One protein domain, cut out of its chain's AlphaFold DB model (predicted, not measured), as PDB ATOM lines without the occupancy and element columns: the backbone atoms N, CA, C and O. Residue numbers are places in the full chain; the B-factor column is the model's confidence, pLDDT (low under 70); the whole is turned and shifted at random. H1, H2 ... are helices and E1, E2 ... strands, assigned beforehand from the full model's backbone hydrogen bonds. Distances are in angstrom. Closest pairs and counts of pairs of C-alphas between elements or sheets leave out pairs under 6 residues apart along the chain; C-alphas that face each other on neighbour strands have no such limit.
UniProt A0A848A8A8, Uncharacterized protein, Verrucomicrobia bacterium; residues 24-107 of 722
ATOM      1  N   HIS A  24     -13.930  18.107   3.207       80.56
ATOM      2  CA  HIS A  24     -14.903  18.785   4.077       80.56
ATOM      3  C   HIS A  24     -14.789  18.278   5.520       80.56
ATOM      4  O   HIS A  24     -15.054  17.103   5.793       80.56
ATOM      5  N   LEU A  25     -14.442  19.164   6.454       84.62
ATOM      6  CA  LEU A  25     -14.391  18.864   7.883       84.62
ATOM      7  C   LEU A  25     -15.798  18.974   8.477       84.62
ATOM      8  O   LEU A  25     -16.454  20.000   8.346       84.62
ATOM      9  N   ARG A  26     -16.271  17.918   9.137       87.38
ATOM     10  CA  ARG A  26     -17.595  17.866   9.768       87.38
ATOM     11  C   ARG A  26     -17.505  18.103  11.272       87.38
ATOM     12  O   ARG A  26     -16.557  17.617  11.890       87.38
ATOM     13  N   VAL A  27     -18.490  18.777  11.864       89.19
ATOM     14  CA  VAL A  27     -18.544  19.026  13.316       89.19
ATOM     15  C   VAL A  27     -19.815  18.442  13.925       89.19
ATOM     16  O   VAL A  27     -20.925  18.695  13.465       89.19
ATOM     17  N   GLU A  28     -19.648  17.673  14.996       88.50
ATOM     18  CA  GLU A  28     -20.732  17.104  15.802       88.50
ATOM     19  C   GLU A  28     -20.506  17.422  17.294       88.50
ATOM     20  O   GLU A  28     -19.432  17.884  17.679       88.50
ATOM     21  N   ILE A  29     -21.518  17.213  18.144       87.69
ATOM     22  CA  ILE A  29     -21.427  17.457  19.595       87.69
ATOM     23  C   ILE A  29     -21.459  16.115  20.323       87.69
ATOM     24  O   ILE A  29     -22.476  15.417  20.290       87.69
ATOM     25  N   GLU A  30     -20.371  15.772  21.011       85.00
ATOM     26  CA  GLU A  30     -20.357  14.676  21.976       85.00
ATOM     27  C   GLU A  30     -21.247  15.051  23.169       85.00
ATOM     28  O   GLU A  30     -21.141  16.156  23.713       85.00
ATOM     29  N   ARG A  31     -22.120  14.131  23.588       83.44
ATOM     30  CA  ARG A  31     -22.992  14.297  24.756       83.44
ATOM     31  C   ARG A  31     -22.648  13.288  25.846       83.44
ATOM     32  O   ARG A  31     -22.189  12.189  25.545       83.44
ATOM     33  N   ASP A  32     -22.857  13.674  27.103       82.00
ATOM     34  CA  ASP A  32     -22.732  12.771  28.252       82.00
ATOM     35  C   ASP A  32     -23.910  11.776  28.346       82.00
ATOM     36  O   ASP A  32     -24.829  11.786  27.520       82.00
ATOM     37  N   ALA A  33     -23.871  10.874  29.334       76.62
ATOM     38  CA  ALA A  33     -24.912   9.858  29.532       76.62
ATOM     39  C   ALA A  33     -26.272  10.478  29.915       76.62
ATOM     40  O   ALA A  33     -27.327   9.885  29.691       76.62
ATOM     41  N   GLU A  34     -26.236  11.695  30.453       76.44
ATOM     42  CA  GLU A  34     -27.356  12.545  30.833       76.44
ATOM     43  C   GLU A  34     -27.879  13.404  29.656       76.44
ATOM     44  O   GLU A  34     -28.878  14.112  29.798       76.44
ATOM     45  N   GLY A  35     -27.239  13.326  28.482       74.06
ATOM     46  CA  GLY A  35     -27.646  13.980  27.236       74.06
ATOM     47  C   GLY A  35     -27.215  15.444  27.080       74.06
ATOM     48  O   GLY A  35     -27.647  16.098  26.123       74.06
ATOM     49  N   LYS A  36     -26.379  15.986  27.970       81.06
ATOM     50  CA  LYS A  36     -25.843  17.357  27.899       81.06
ATOM     51  C   LYS A  36     -24.640  17.432  26.953       81.06
ATOM     52  O   LYS A  36     -23.941  16.434  26.793       81.06
ATOM     53  N   PRO A  37     -24.370  18.589  26.320       81.19
ATOM     54  CA  PRO A  37     -23.169  18.770  25.509       81.19
ATOM     55  C   PRO A  37     -21.907  18.693  26.382       81.19
ATOM     56  O   PRO A  37     -21.834  19.322  27.436       81.19
ATOM     57  N   LYS A  38     -20.922  17.912  25.931       83.94
ATOM     58  CA  LYS A  38     -19.677  17.608  26.653       83.94
ATOM     59  C   LYS A  38     -18.441  18.135  25.920       83.94
ATOM     60  O   LYS A  38     -17.544  18.677  26.557       83.94
ATOM     61  N   ALA A  39     -18.389  17.953  24.601       87.12
ATOM     62  CA  ALA A  39     -17.300  18.412  23.740       87.12
ATOM     63  C   ALA A  39     -17.776  18.534  22.284       87.12
ATOM     64  O   ALA A  39     -18.765  17.913  21.890       87.12
ATOM     65  N   PHE A  40     -17.051  19.298  21.469       88.38
ATOM     66  CA  PHE A  40     -17.191  19.250  20.013       88.38
ATOM     67  C   PHE A  40     -16.281  18.162  19.436       88.38
ATOM     68  O   PHE A  40     -15.165  17.952  19.914       88.38
ATOM     69  N   THR A  41     -16.731  17.518  18.365       89.25
ATOM     70  CA  THR A  41     -16.017  16.442  17.678       89.25
ATOM     71  C   THR A  41     -15.849  16.805  16.209       89.25
ATOM     72  O   THR A  41     -16.835  16.993  15.497       89.25
ATOM     73  N   LEU A  42     -14.601  16.897  15.751       90.44
ATOM     74  CA  LEU A  42     -14.241  17.172  14.362       90.44
ATOM     75  C   LEU A  42     -14.014  15.850  13.624       90.44
ATOM     76  O   LEU A  42     -13.288  14.993  14.123       90.44
ATOM     77  N   THR A  43     -14.579  15.675  12.430       86.06
ATOM     78  CA  THR A  43     -14.342  14.491  11.585       86.06
ATOM     79  C   THR A  43     -14.002  14.886  10.155       86.06
ATOM     80  O   THR A  43     -14.793  15.542   9.484       86.06
ATOM     81  N   LEU A  44     -12.851  14.424   9.660       83.31
ATOM     82  CA  LEU A  44     -12.388  14.623   8.288       83.31
ATOM     83  C   LEU A  44     -12.160  13.261   7.614       83.31
ATOM     84  O   LEU A  44     -11.282  12.490   8.010       83.31
ATOM     85  N   ALA A  45     -12.975  12.958   6.600       79.94
ATOM     86  CA  ALA A  45     -13.060  11.679   5.878       79.94
ATOM     87  C   ALA A  45     -13.295  10.422   6.757       79.94
ATOM     88  O   ALA A  45     -14.383   9.854   6.739       79.94
ATOM     89  N   LYS A  46     -12.272   9.963   7.490       79.38
ATOM     90  CA  LYS A  46     -12.309   8.824   8.438       79.38
ATOM     91  C   LYS A  46     -11.496   9.069   9.720       79.38
ATOM     92  O   LYS A  46     -11.286   8.143  10.497       79.38
ATOM     93  N   GLN A  47     -10.976  10.278   9.904       82.94
ATOM     94  CA  GLN A  47     -10.188  10.676  11.067       82.94
ATOM     95  C   GLN A  47     -11.062  11.569  11.947       82.94
ATOM     96  O   GLN A  47     -11.675  12.504  11.431       82.94
ATOM     97  N   THR A  48     -11.125  11.281  13.245       85.50
ATOM     98  CA  THR A  48     -12.027  11.950  14.193       85.50
ATOM     99  C   THR A  48     -11.251  12.400  15.425       85.50
ATOM    100  O   THR A  48     -10.485  11.622  15.986       85.50
ATOM    101  N   VAL A  49     -11.457  13.652  15.829       88.00
ATOM    102  CA  VAL A  49     -10.754  14.360  16.906       88.00
ATOM    103  C   VAL A  49     -11.789  14.966  17.848       88.00
ATOM    104  O   VAL A  49     -12.752  15.574  17.385       88.00
ATOM    105  N   VAL A  50     -11.577  14.864  19.160       87.19
ATOM    106  CA  VAL A  50     -12.419  15.531  20.170       87.19
ATOM    107  C   VAL A  50     -11.728  16.809  20.650       87.19
ATOM    108  O   VAL A  50     -10.559  16.774  21.039       87.19
ATOM    109  N   LEU A  51     -12.445  17.935  20.647       86.50
ATOM    110  CA  LEU A  51     -11.963  19.214  21.169       86.50
ATOM    111  C   LEU A  51     -11.913  19.163  22.701       86.50
ATOM    112  O   LEU A  51     -12.934  19.293  23.375       86.50
ATOM    113  N   ARG A  52     -10.714  18.950  23.254       80.88
ATOM    114  CA  ARG A  52     -10.490  18.886  24.704       80.88
ATOM    115  C   ARG A  52     -10.311  20.296  25.275       80.88
ATOM    116  O   ARG A  52      -9.606  21.117  24.695       80.88
ATOM    117  N   SER A  53     -10.911  20.567  26.430       80.62
ATOM    118  CA  SER A  53     -10.812  21.866  27.105       80.62
ATOM    119  C   SER A  53      -9.354  22.281  27.343       80.62
ATOM    120  O   SER A  53      -8.552  21.490  27.841       80.62
ATOM    121  N   GLY A  54      -9.008  23.528  27.022       73.69
ATOM    122  CA  GLY A  54      -7.662  24.078  27.216       73.69
ATOM    123  C   GLY A  54      -6.636  23.767  26.116       73.69
ATOM    124  O   GLY A  54      -5.464  24.106  26.298       73.69
ATOM    125  N   THR A  55      -7.009  23.144  24.989       76.12
ATOM    126  CA  THR A  55      -6.072  22.900  23.873       76.12
ATOM    127  C   THR A  55      -6.103  23.997  22.802       76.12
ATOM    128  O   THR A  55      -7.129  24.620  22.526       76.12
ATOM    129  N   SER A  56      -4.951  24.227  22.168       83.56
ATOM    130  CA  SER A  56      -4.802  25.036  20.952       83.56
ATOM    131  C   SER A  56      -4.705  24.135  19.717       83.56
ATOM    132  O   SER A  56      -4.394  22.947  19.842       83.56
ATOM    133  N   TRP A  57      -4.924  24.687  18.516       81.38
ATOM    134  CA  TRP A  57      -5.022  23.889  17.280       81.38
ATOM    135  C   TRP A  57      -3.851  22.919  17.065       81.38
ATOM    136  O   TRP A  57      -4.067  21.762  16.726       81.38
ATOM    137  N   LEU A  58      -2.614  23.349  17.339       73.06
ATOM    138  CA  LEU A  58      -1.411  22.523  17.162       73.06
ATOM    139  C   LEU A  58      -1.437  21.219  17.987       73.06
ATOM    140  O   LEU A  58      -0.893  20.201  17.544       73.06
ATOM    141  N   LYS A  59      -2.080  21.257  19.165       74.31
ATOM    142  CA  LYS A  59      -2.294  20.105  20.053       74.31
ATOM    143  C   LYS A  59      -3.531  19.297  19.663       74.31
ATOM    144  O   LYS A  59      -3.513  18.082  19.801       74.31
ATOM    145  N   THR A  60      -4.585  19.958  19.183       78.94
ATOM    146  CA  THR A  60      -5.841  19.290  18.814       78.94
ATOM    147  C   THR A  60      -5.770  18.581  17.462       78.94
ATOM    148  O   THR A  60      -6.390  17.539  17.289       78.94
ATOM    149  N   ASP A  61      -5.002  19.098  16.503       79.00
ATOM    150  CA  ASP A  61      -4.792  18.485  15.188       79.00
ATOM    151  C   ASP A  61      -3.853  17.268  15.301       79.00
ATOM    152  O   ASP A  61      -2.698  17.295  14.868       79.00
ATOM    153  N   GLU A  62      -4.328  16.198  15.947       76.56
ATOM    154  CA  GLU A  62      -3.609  14.932  16.156       76.56
ATOM    155  C   GLU A  62      -3.170  14.317  14.806       76.56
ATOM    156  O   GLU A  62      -2.076  13.769  14.690       76.56
ATOM    157  N   PHE A  63      -3.974  14.492  13.749       76.06
ATOM    158  CA  PHE A  63      -3.740  13.935  12.408       76.06
ATOM    159  C   PHE A  63      -3.049  14.891  11.416       76.06
ATOM    160  O   PHE A  63      -2.885  14.531  10.242       76.06
ATOM    161  N   LYS A  64      -2.645  16.084  11.870       78.50
ATOM    162  CA  LYS A  64      -1.926  17.125  11.113       78.50
ATOM    163  C   LYS A  64      -2.599  17.498   9.783       78.50
ATOM    164  O   LYS A  64      -1.941  17.612   8.747       78.50
ATOM    165  N   TRP A  65      -3.921  17.668   9.798       76.56
ATOM    166  CA  TRP A  65      -4.751  18.052   8.652       76.56
ATOM    167  C   TRP A  65      -4.291  19.356   7.991       76.56
ATOM    168  O   TRP A  65      -4.252  19.414   6.761       76.56
ATOM    169  N   VAL A  66      -3.868  20.354   8.775       75.12
ATOM    170  CA  VAL A  66      -3.312  21.614   8.245       75.12
ATOM    171  C   VAL A  66      -1.960  21.376   7.567       75.12
ATOM    172  O   VAL A  66      -1.754  21.786   6.428       75.12
ATOM    173  N   THR A  67      -1.042  20.644   8.210       62.31
ATOM    174  CA  THR A  67       0.285  20.323   7.641       62.31
ATOM    175  C   THR A  67       0.189  19.459   6.378       62.31
ATOM    176  O   THR A  67       1.063  19.511   5.517       62.31
ATOM    177  N   ARG A  68      -0.888  18.675   6.249       66.81
ATOM    178  CA  ARG A  68      -1.218  17.854   5.074       66.81
ATOM    179  C   ARG A  68      -2.006  18.618   3.998       66.81
ATOM    180  O   ARG A  68      -2.351  18.013   2.988       66.81
ATOM    181  N   GLY A  69      -2.294  19.907   4.200       64.31
ATOM    182  CA  GLY A  69      -3.016  20.755   3.245       64.31
ATOM    183  C   GLY A  69      -4.474  20.346   3.010       64.31
ATOM    184  O   GLY A  69      -5.014  20.611   1.939       64.31
ATOM    185  N   LEU A  70      -5.100  19.658   3.971       70.12
ATOM    186  CA  LEU A  70      -6.484  19.190   3.844       70.12
ATOM    187  C   LEU A  70      -7.501  20.261   4.254       70.12
ATOM    188  O   LEU A  70      -8.585  20.296   3.682       70.12
ATOM    189  N   ILE A  71      -7.135  21.136   5.194       76.38
ATOM    190  CA  ILE A  71      -7.890  22.335   5.584       76.38
ATOM    191  C   ILE A  71      -6.932  23.527   5.754       76.38
ATOM    192  O   ILE A  71      -5.716  23.346   5.851       76.38
ATOM    193  N   GLU A  72      -7.478  24.742   5.810       74.50
ATOM    194  CA  GLU A  72      -6.719  25.957   6.135       74.50
ATOM    195  C   GLU A  72      -6.452  26.058   7.651       74.50
ATOM    196  O   GLU A  72      -7.152  25.445   8.456       74.50
ATOM    197  N   ALA A  73      -5.420  26.802   8.063       74.00
ATOM    198  CA  ALA A  73      -5.085  26.976   9.477       74.00
ATOM    199  C   ALA A  73      -6.059  27.967  10.154       74.00
ATOM    200  O   ALA A  73      -6.039  29.147   9.792       74.00
ATOM    201  N   PRO A  74      -6.880  27.549  11.140       79.69
ATOM    202  CA  PRO A  74      -7.837  28.450  11.779       79.69
ATOM    203  C   PRO A  74      -7.121  29.503  12.634       79.69
ATOM    204  O   PRO A  74      -6.219  29.190  13.418       79.69
ATOM    205  N   GLN A  75      -7.530  30.764  12.499       77.00
ATOM    206  CA  GLN A  75      -6.908  31.878  13.218       77.00
ATOM    207  C   GLN A  75      -7.381  31.895  14.677       77.00
ATOM    208  O   GLN A  75      -8.526  31.562  14.969       77.00
ATOM    209  N   SER A  76      -6.500  32.283  15.604       78.88
ATOM    210  CA  SER A  76      -6.794  32.410  17.046       78.88
ATOM    211  C   SER A  76      -7.361  31.160  17.749       78.88
ATOM    212  O   SER A  76      -7.863  31.278  18.861       78.88
ATOM    213  N   PHE A  77      -7.277  29.968  17.143       86.62
ATOM    214  CA  PHE A  77      -8.000  28.791  17.632       86.62
ATOM    215  C   PHE A  77      -7.575  28.344  19.041       86.62
ATOM    216  O   PHE A  77      -6.447  27.867  19.245       86.62
ATOM    217  N   GLN A  78      -8.516  28.391  19.985       85.50
ATOM    218  CA  GLN A  78      -8.344  27.909  21.355       85.50
ATOM    219  C   GLN A  78      -9.657  27.362  21.929       85.50
ATOM    220  O   GLN A  78     -10.702  28.002  21.840       85.50
ATOM    221  N   VAL A  79      -9.589  26.203  22.590       86.12
ATOM    222  CA  VAL A  79     -10.690  25.671  23.404       86.12
ATOM    223  C   VAL A  79     -10.536  26.185  24.839       86.12
ATOM    224  O   VAL A  79      -9.514  25.946  25.485       86.12
ATOM    225  N   GLU A  80     -11.535  26.889  25.361       84.88
ATOM    226  CA  GLU A  80     -11.580  27.358  26.751       84.88
ATOM    227  C   GLU A  80     -11.789  26.201  27.749       84.88
ATOM    228  O   GLU A  80     -12.129  25.073  27.389       84.88
ATOM    229  N   SER A  81     -11.610  26.470  29.047       78.31
ATOM    230  CA  SER A  81     -11.842  25.484  30.118       78.31
ATOM    231  C   SER A  81     -13.307  25.036  30.227       78.31
ATOM    232  O   SER A  81     -13.575  23.902  30.616       78.31
ATOM    233  N   ASN A  82     -14.245  25.903  29.834       77.56
ATOM    234  CA  ASN A  82     -15.681  25.626  29.717       77.56
ATOM    235  C   ASN A  82     -16.062  24.885  28.408       77.56
ATOM    236  O   ASN A  82     -17.235  24.581  28.212       77.56
ATOM    237  N   GLY A  83     -15.099  24.611  27.515       77.50
ATOM    238  CA  GLY A  83     -15.311  23.951  26.222       77.50
ATOM    239  C   GLY A  83     -15.792  24.855  25.073       77.50
ATOM    240  O   GLY A  83     -15.947  24.369  23.955       77.50
ATOM    241  N   THR A  84     -15.984  26.157  25.312       86.31
ATOM    242  CA  THR A  84     -16.193  27.175  24.264       86.31
ATOM    243  C   THR A  84     -14.982  27.218  23.339       86.31
ATOM    244  O   THR A  84     -13.846  27.160  23.807       86.31
ATOM    245  N   VAL A  85     -15.205  27.352  22.036       86.62
ATOM    246  CA  VAL A  85     -14.136  27.480  21.039       86.62
ATOM    247  C   VAL A  85     -14.043  28.933  20.591       86.62
ATOM    248  O   VAL A  85     -15.003  29.462  20.037       86.62
ATOM    249  N   ASP A  86     -12.897  29.574  20.821       86.06
ATOM    250  CA  ASP A  86     -12.511  30.794  20.103       86.06
ATOM    251  C   ASP A  86     -11.898  30.369  18.762       86.06
ATOM    252  O   ASP A  86     -11.002  29.520  18.732       86.06
ATOM    253  N   ILE A  87     -12.420  30.891  17.653       84.94
ATOM    254  CA  ILE A  87     -11.961  30.612  16.289       84.94
ATOM    255  C   ILE A  87     -12.225  31.824  15.396       84.94
ATOM    256  O   ILE A  87     -13.322  32.372  15.370       84.94
ATOM    257  N   ASN A  88     -11.213  32.263  14.646       77.31
ATOM    258  CA  ASN A  88     -11.255  33.417  13.739       77.31
ATOM    259  C   ASN A  88     -11.718  34.748  14.391       77.31
ATOM    260  O   ASN A  88     -11.983  35.720  13.679       77.31
ATOM    261  N   GLY A  89     -11.770  34.819  15.728       74.75
ATOM    262  CA  GLY A  89     -12.310  35.943  16.502       74.75
ATOM    263  C   GLY A  89     -13.799  35.829  16.869       74.75
ATOM    264  O   GLY A  89     -14.365  36.802  17.369       74.75
ATOM    265  N   GLU A  90     -14.435  34.680  16.632       81.38
ATOM    266  CA  GLU A  90     -15.778  34.328  17.105       81.38
ATOM    267  C   GLU A  90     -15.693  33.291  18.238       81.38
ATOM    268  O   GLU A  90     -14.849  32.397  18.206       81.38
ATOM    269  N   LYS A  91     -16.570  33.406  19.246       87.44
ATOM    270  CA  LYS A  91     -16.641  32.472  20.381       87.44
ATOM    271  C   LYS A  91     -17.901  31.622  20.312       87.44
ATOM    272  O   LYS A  91     -19.008  32.148  20.409       87.44
ATOM    273  N   ILE A  92     -17.713  30.314  20.189       88.62
ATOM    274  CA  ILE A  92     -18.766  29.333  19.931       88.62
ATOM    275  C   ILE A  92     -18.903  28.417  21.152       88.62
ATOM    276  O   ILE A  92     -18.020  27.607  21.437       88.62
ATOM    277  N   ALA A  93     -19.995  28.575  21.902       86.88
ATOM    278  CA  ALA A  93     -20.241  27.844  23.143       86.88
ATOM    279  C   ALA A  93     -20.844  26.446  22.894       86.88
ATOM    280  O   ALA A  93     -21.534  26.221  21.900       86.88
ATOM    281  N   LEU A  94     -20.602  25.503  23.813       85.25
ATOM    282  CA  LEU A  94     -21.092  24.116  23.717       85.25
ATOM    283  C   LEU A  94     -22.617  23.975  23.854       85.25
ATOM    284  O   LEU A  94     -23.182  22.972  23.417       85.25
ATOM    285  N   ASP A  95     -23.275  24.946  24.483       81.94
ATOM    286  CA  ASP A  95     -24.722  25.009  24.689       81.94
ATOM    287  C   ASP A  95     -25.469  25.808  23.603       81.94
ATOM    288  O   ASP A  95     -26.703  25.814  23.596       81.94
ATOM    289  N   ASP A  96     -24.756  26.408  22.641       83.06
ATOM    290  CA  ASP A  96     -25.355  27.026  21.454       83.06
ATOM    291  C   ASP A  96     -26.017  25.938  20.575       83.06
ATOM    292  O   ASP A  96     -25.323  25.040  20.080       83.06
ATOM    293  N   PRO A  97     -27.343  25.991  20.324       77.88
ATOM    294  CA  PRO A  97     -28.039  24.990  19.512       77.88
ATOM    295  C   PRO A  97     -27.570  24.950  18.047       77.88
ATOM    296  O   PRO A  97     -27.797  23.951  17.365       77.88
ATOM    297  N   GLU A  98     -26.903  26.000  17.565       83.56
ATOM    298  CA  GLU A  98     -26.282  26.082  16.240       83.56
ATOM    299  C   GLU A  98     -24.747  25.967  16.299       83.56
ATOM    300  O   GLU A  98     -24.093  26.015  15.257       83.56
ATOM    301  N   GLY A  99     -24.150  25.803  17.488       84.06
ATOM    302  CA  GLY A  99     -22.701  25.907  17.704       84.06
ATOM    303  C   GLY A  99     -21.876  24.979  16.810       84.06
ATOM    304  O   GLY A  99     -20.886  25.401  16.219       84.06
ATOM    305  N   ALA A 100     -22.333  23.741  16.597       85.50
ATOM    306  CA  ALA A 100     -21.669  22.815  15.676       85.50
ATOM    307  C   ALA A 100     -21.705  23.296  14.214       85.50
ATOM    308  O   ALA A 100     -20.719  23.149  13.501       85.50
ATOM    309  N   ALA A 101     -22.803  23.916  13.766       83.94
ATOM    310  CA  ALA A 101     -22.915  24.446  12.408       83.94
ATOM    311  C   ALA A 101     -22.056  25.709  12.210       83.94
ATOM    312  O   ALA A 101     -21.449  25.871  11.152       83.94
ATOM    313  N   LYS A 102     -21.952  26.567  13.235       86.81
ATOM    314  CA  LYS A 102     -21.055  27.738  13.253       86.81
ATOM    315  C   LYS A 102     -19.586  27.309  13.220       86.81
ATOM    316  O   LYS A 102     -18.814  27.809  12.407       86.81
ATOM    317  N   LEU A 103     -19.217  26.314  14.027       86.56
ATOM    318  CA  LEU A 103     -17.855  25.782  14.072       86.56
ATOM    319  C   LEU A 103     -17.496  25.006  12.791       86.56
ATOM    320  O   LEU A 103     -16.374  25.125  12.307       86.56
ATOM    321  N   GLU A 104     -18.447  24.281  12.185       87.94
ATOM    322  CA  GLU A 104     -18.276  23.694  10.847       87.94
ATOM    323  C   GLU A 104     -18.099  24.782   9.778       87.94
ATOM    324  O   GLU A 104     -17.268  24.621   8.885       87.94
ATOM    325  N   HIS A 105     -18.817  25.904   9.874       84.75
ATOM    326  CA  HIS A 105     -18.634  27.024   8.953       84.75
ATOM    327  C   HIS A 105     -17.229  27.628   9.072       84.75
ATOM    328  O   HIS A 105     -16.511  27.665   8.076       84.75
ATOM    329  N   GLU A 106     -16.803  28.034  10.273       84.31
ATOM    330  CA  GLU A 106     -15.510  28.701  10.485       84.31
ATOM    331  C   GLU A 106     -14.290  27.801  10.220       84.31
ATOM    332  O   GLU A 106     -13.261  28.310   9.775       84.31
ATOM    333  N   LEU A 107     -14.391  26.478  10.418       84.25
ATOM    334  CA  LEU A 107     -13.306  25.532  10.103       84.25
ATOM    335  C   LEU A 107     -13.171  25.203   8.605       84.25
ATOM    336  O   LEU A 107     -12.086  24.826   8.171       84.25
TER     337      LEU A 107
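This is residues 24 to 107 of the 722 residues of an uncharacterized protein of Verrucomicrobia bacterium (UniProt A0A848A8A8). An antiparallel sheet of three strands, E1 E2 E3, has helix H2 over its edge strand E1, and the small hairpin of E4 and E5 lies beside H2, away from the sheet. The short helix H1 and the long loop of residues 61 to 84 make another side of the body. The printed part has 84 residues, with two named helices and five named strands in the order E1 E2 E3 H1 E4 E5 H2. The class is mixed, with 38 residues, under half, in named elements. The whole is compact, with a radius of gyration of the C-alphas of 11.9 A and spans of 37 by 28 by 21 A.

E1, residues 25 to 31, begins at C-alpha 25 (-14.391, 18.864, 7.883) and is 19.5 A long. E2, residues 37 to 44, is 20.7 A long, and E3 is residues 47 to 50. H1 is residues 57 to 60, E4 residues 85 to 87 and E5 residues 90 to 92. H2, residues 99 to 107, is 12.1 A long and ends at C-alpha 107 (-13.306, 25.532, 10.103).

E1 E2 E3 form a meander, each strand the antiparallel neighbour of the one before; N 28 and O 41 are 2.9 A apart, N 42 and O 49 2.8 A, within hydrogen-bond range. H2 is on this sheet at a height of 7.7 A, over E1, and runs along the strands, but only just, at 28 degrees to E1 on the local plane. Their closest C-alphas, of Val 27 and Glu 104, are 5.3 A apart. E4 and E5 form an antiparallel hairpin, with N 85 and O 92 at 2.9 A. The closest C-alphas of E5 and H2, Ile 92 and Gly 99, are 5.7 A apart. Residues 78 to 79 pair antiparallel with residues 85 to 86 of E4. H1 is not on the sheet, and it is apart from H2. In H2 every O i to N i+4 pair is within hydrogen-bond range; H1 is too short for such a pair.

The C-alphas farthest apart, of Glu 34 and Gly 69, are 37.7 A apart. The printed part has no cut. The link from H1 to E4, 24 residues, is long. The mean pLDDT of the printed part is 81.4, and residues 67 to 69 are under 70.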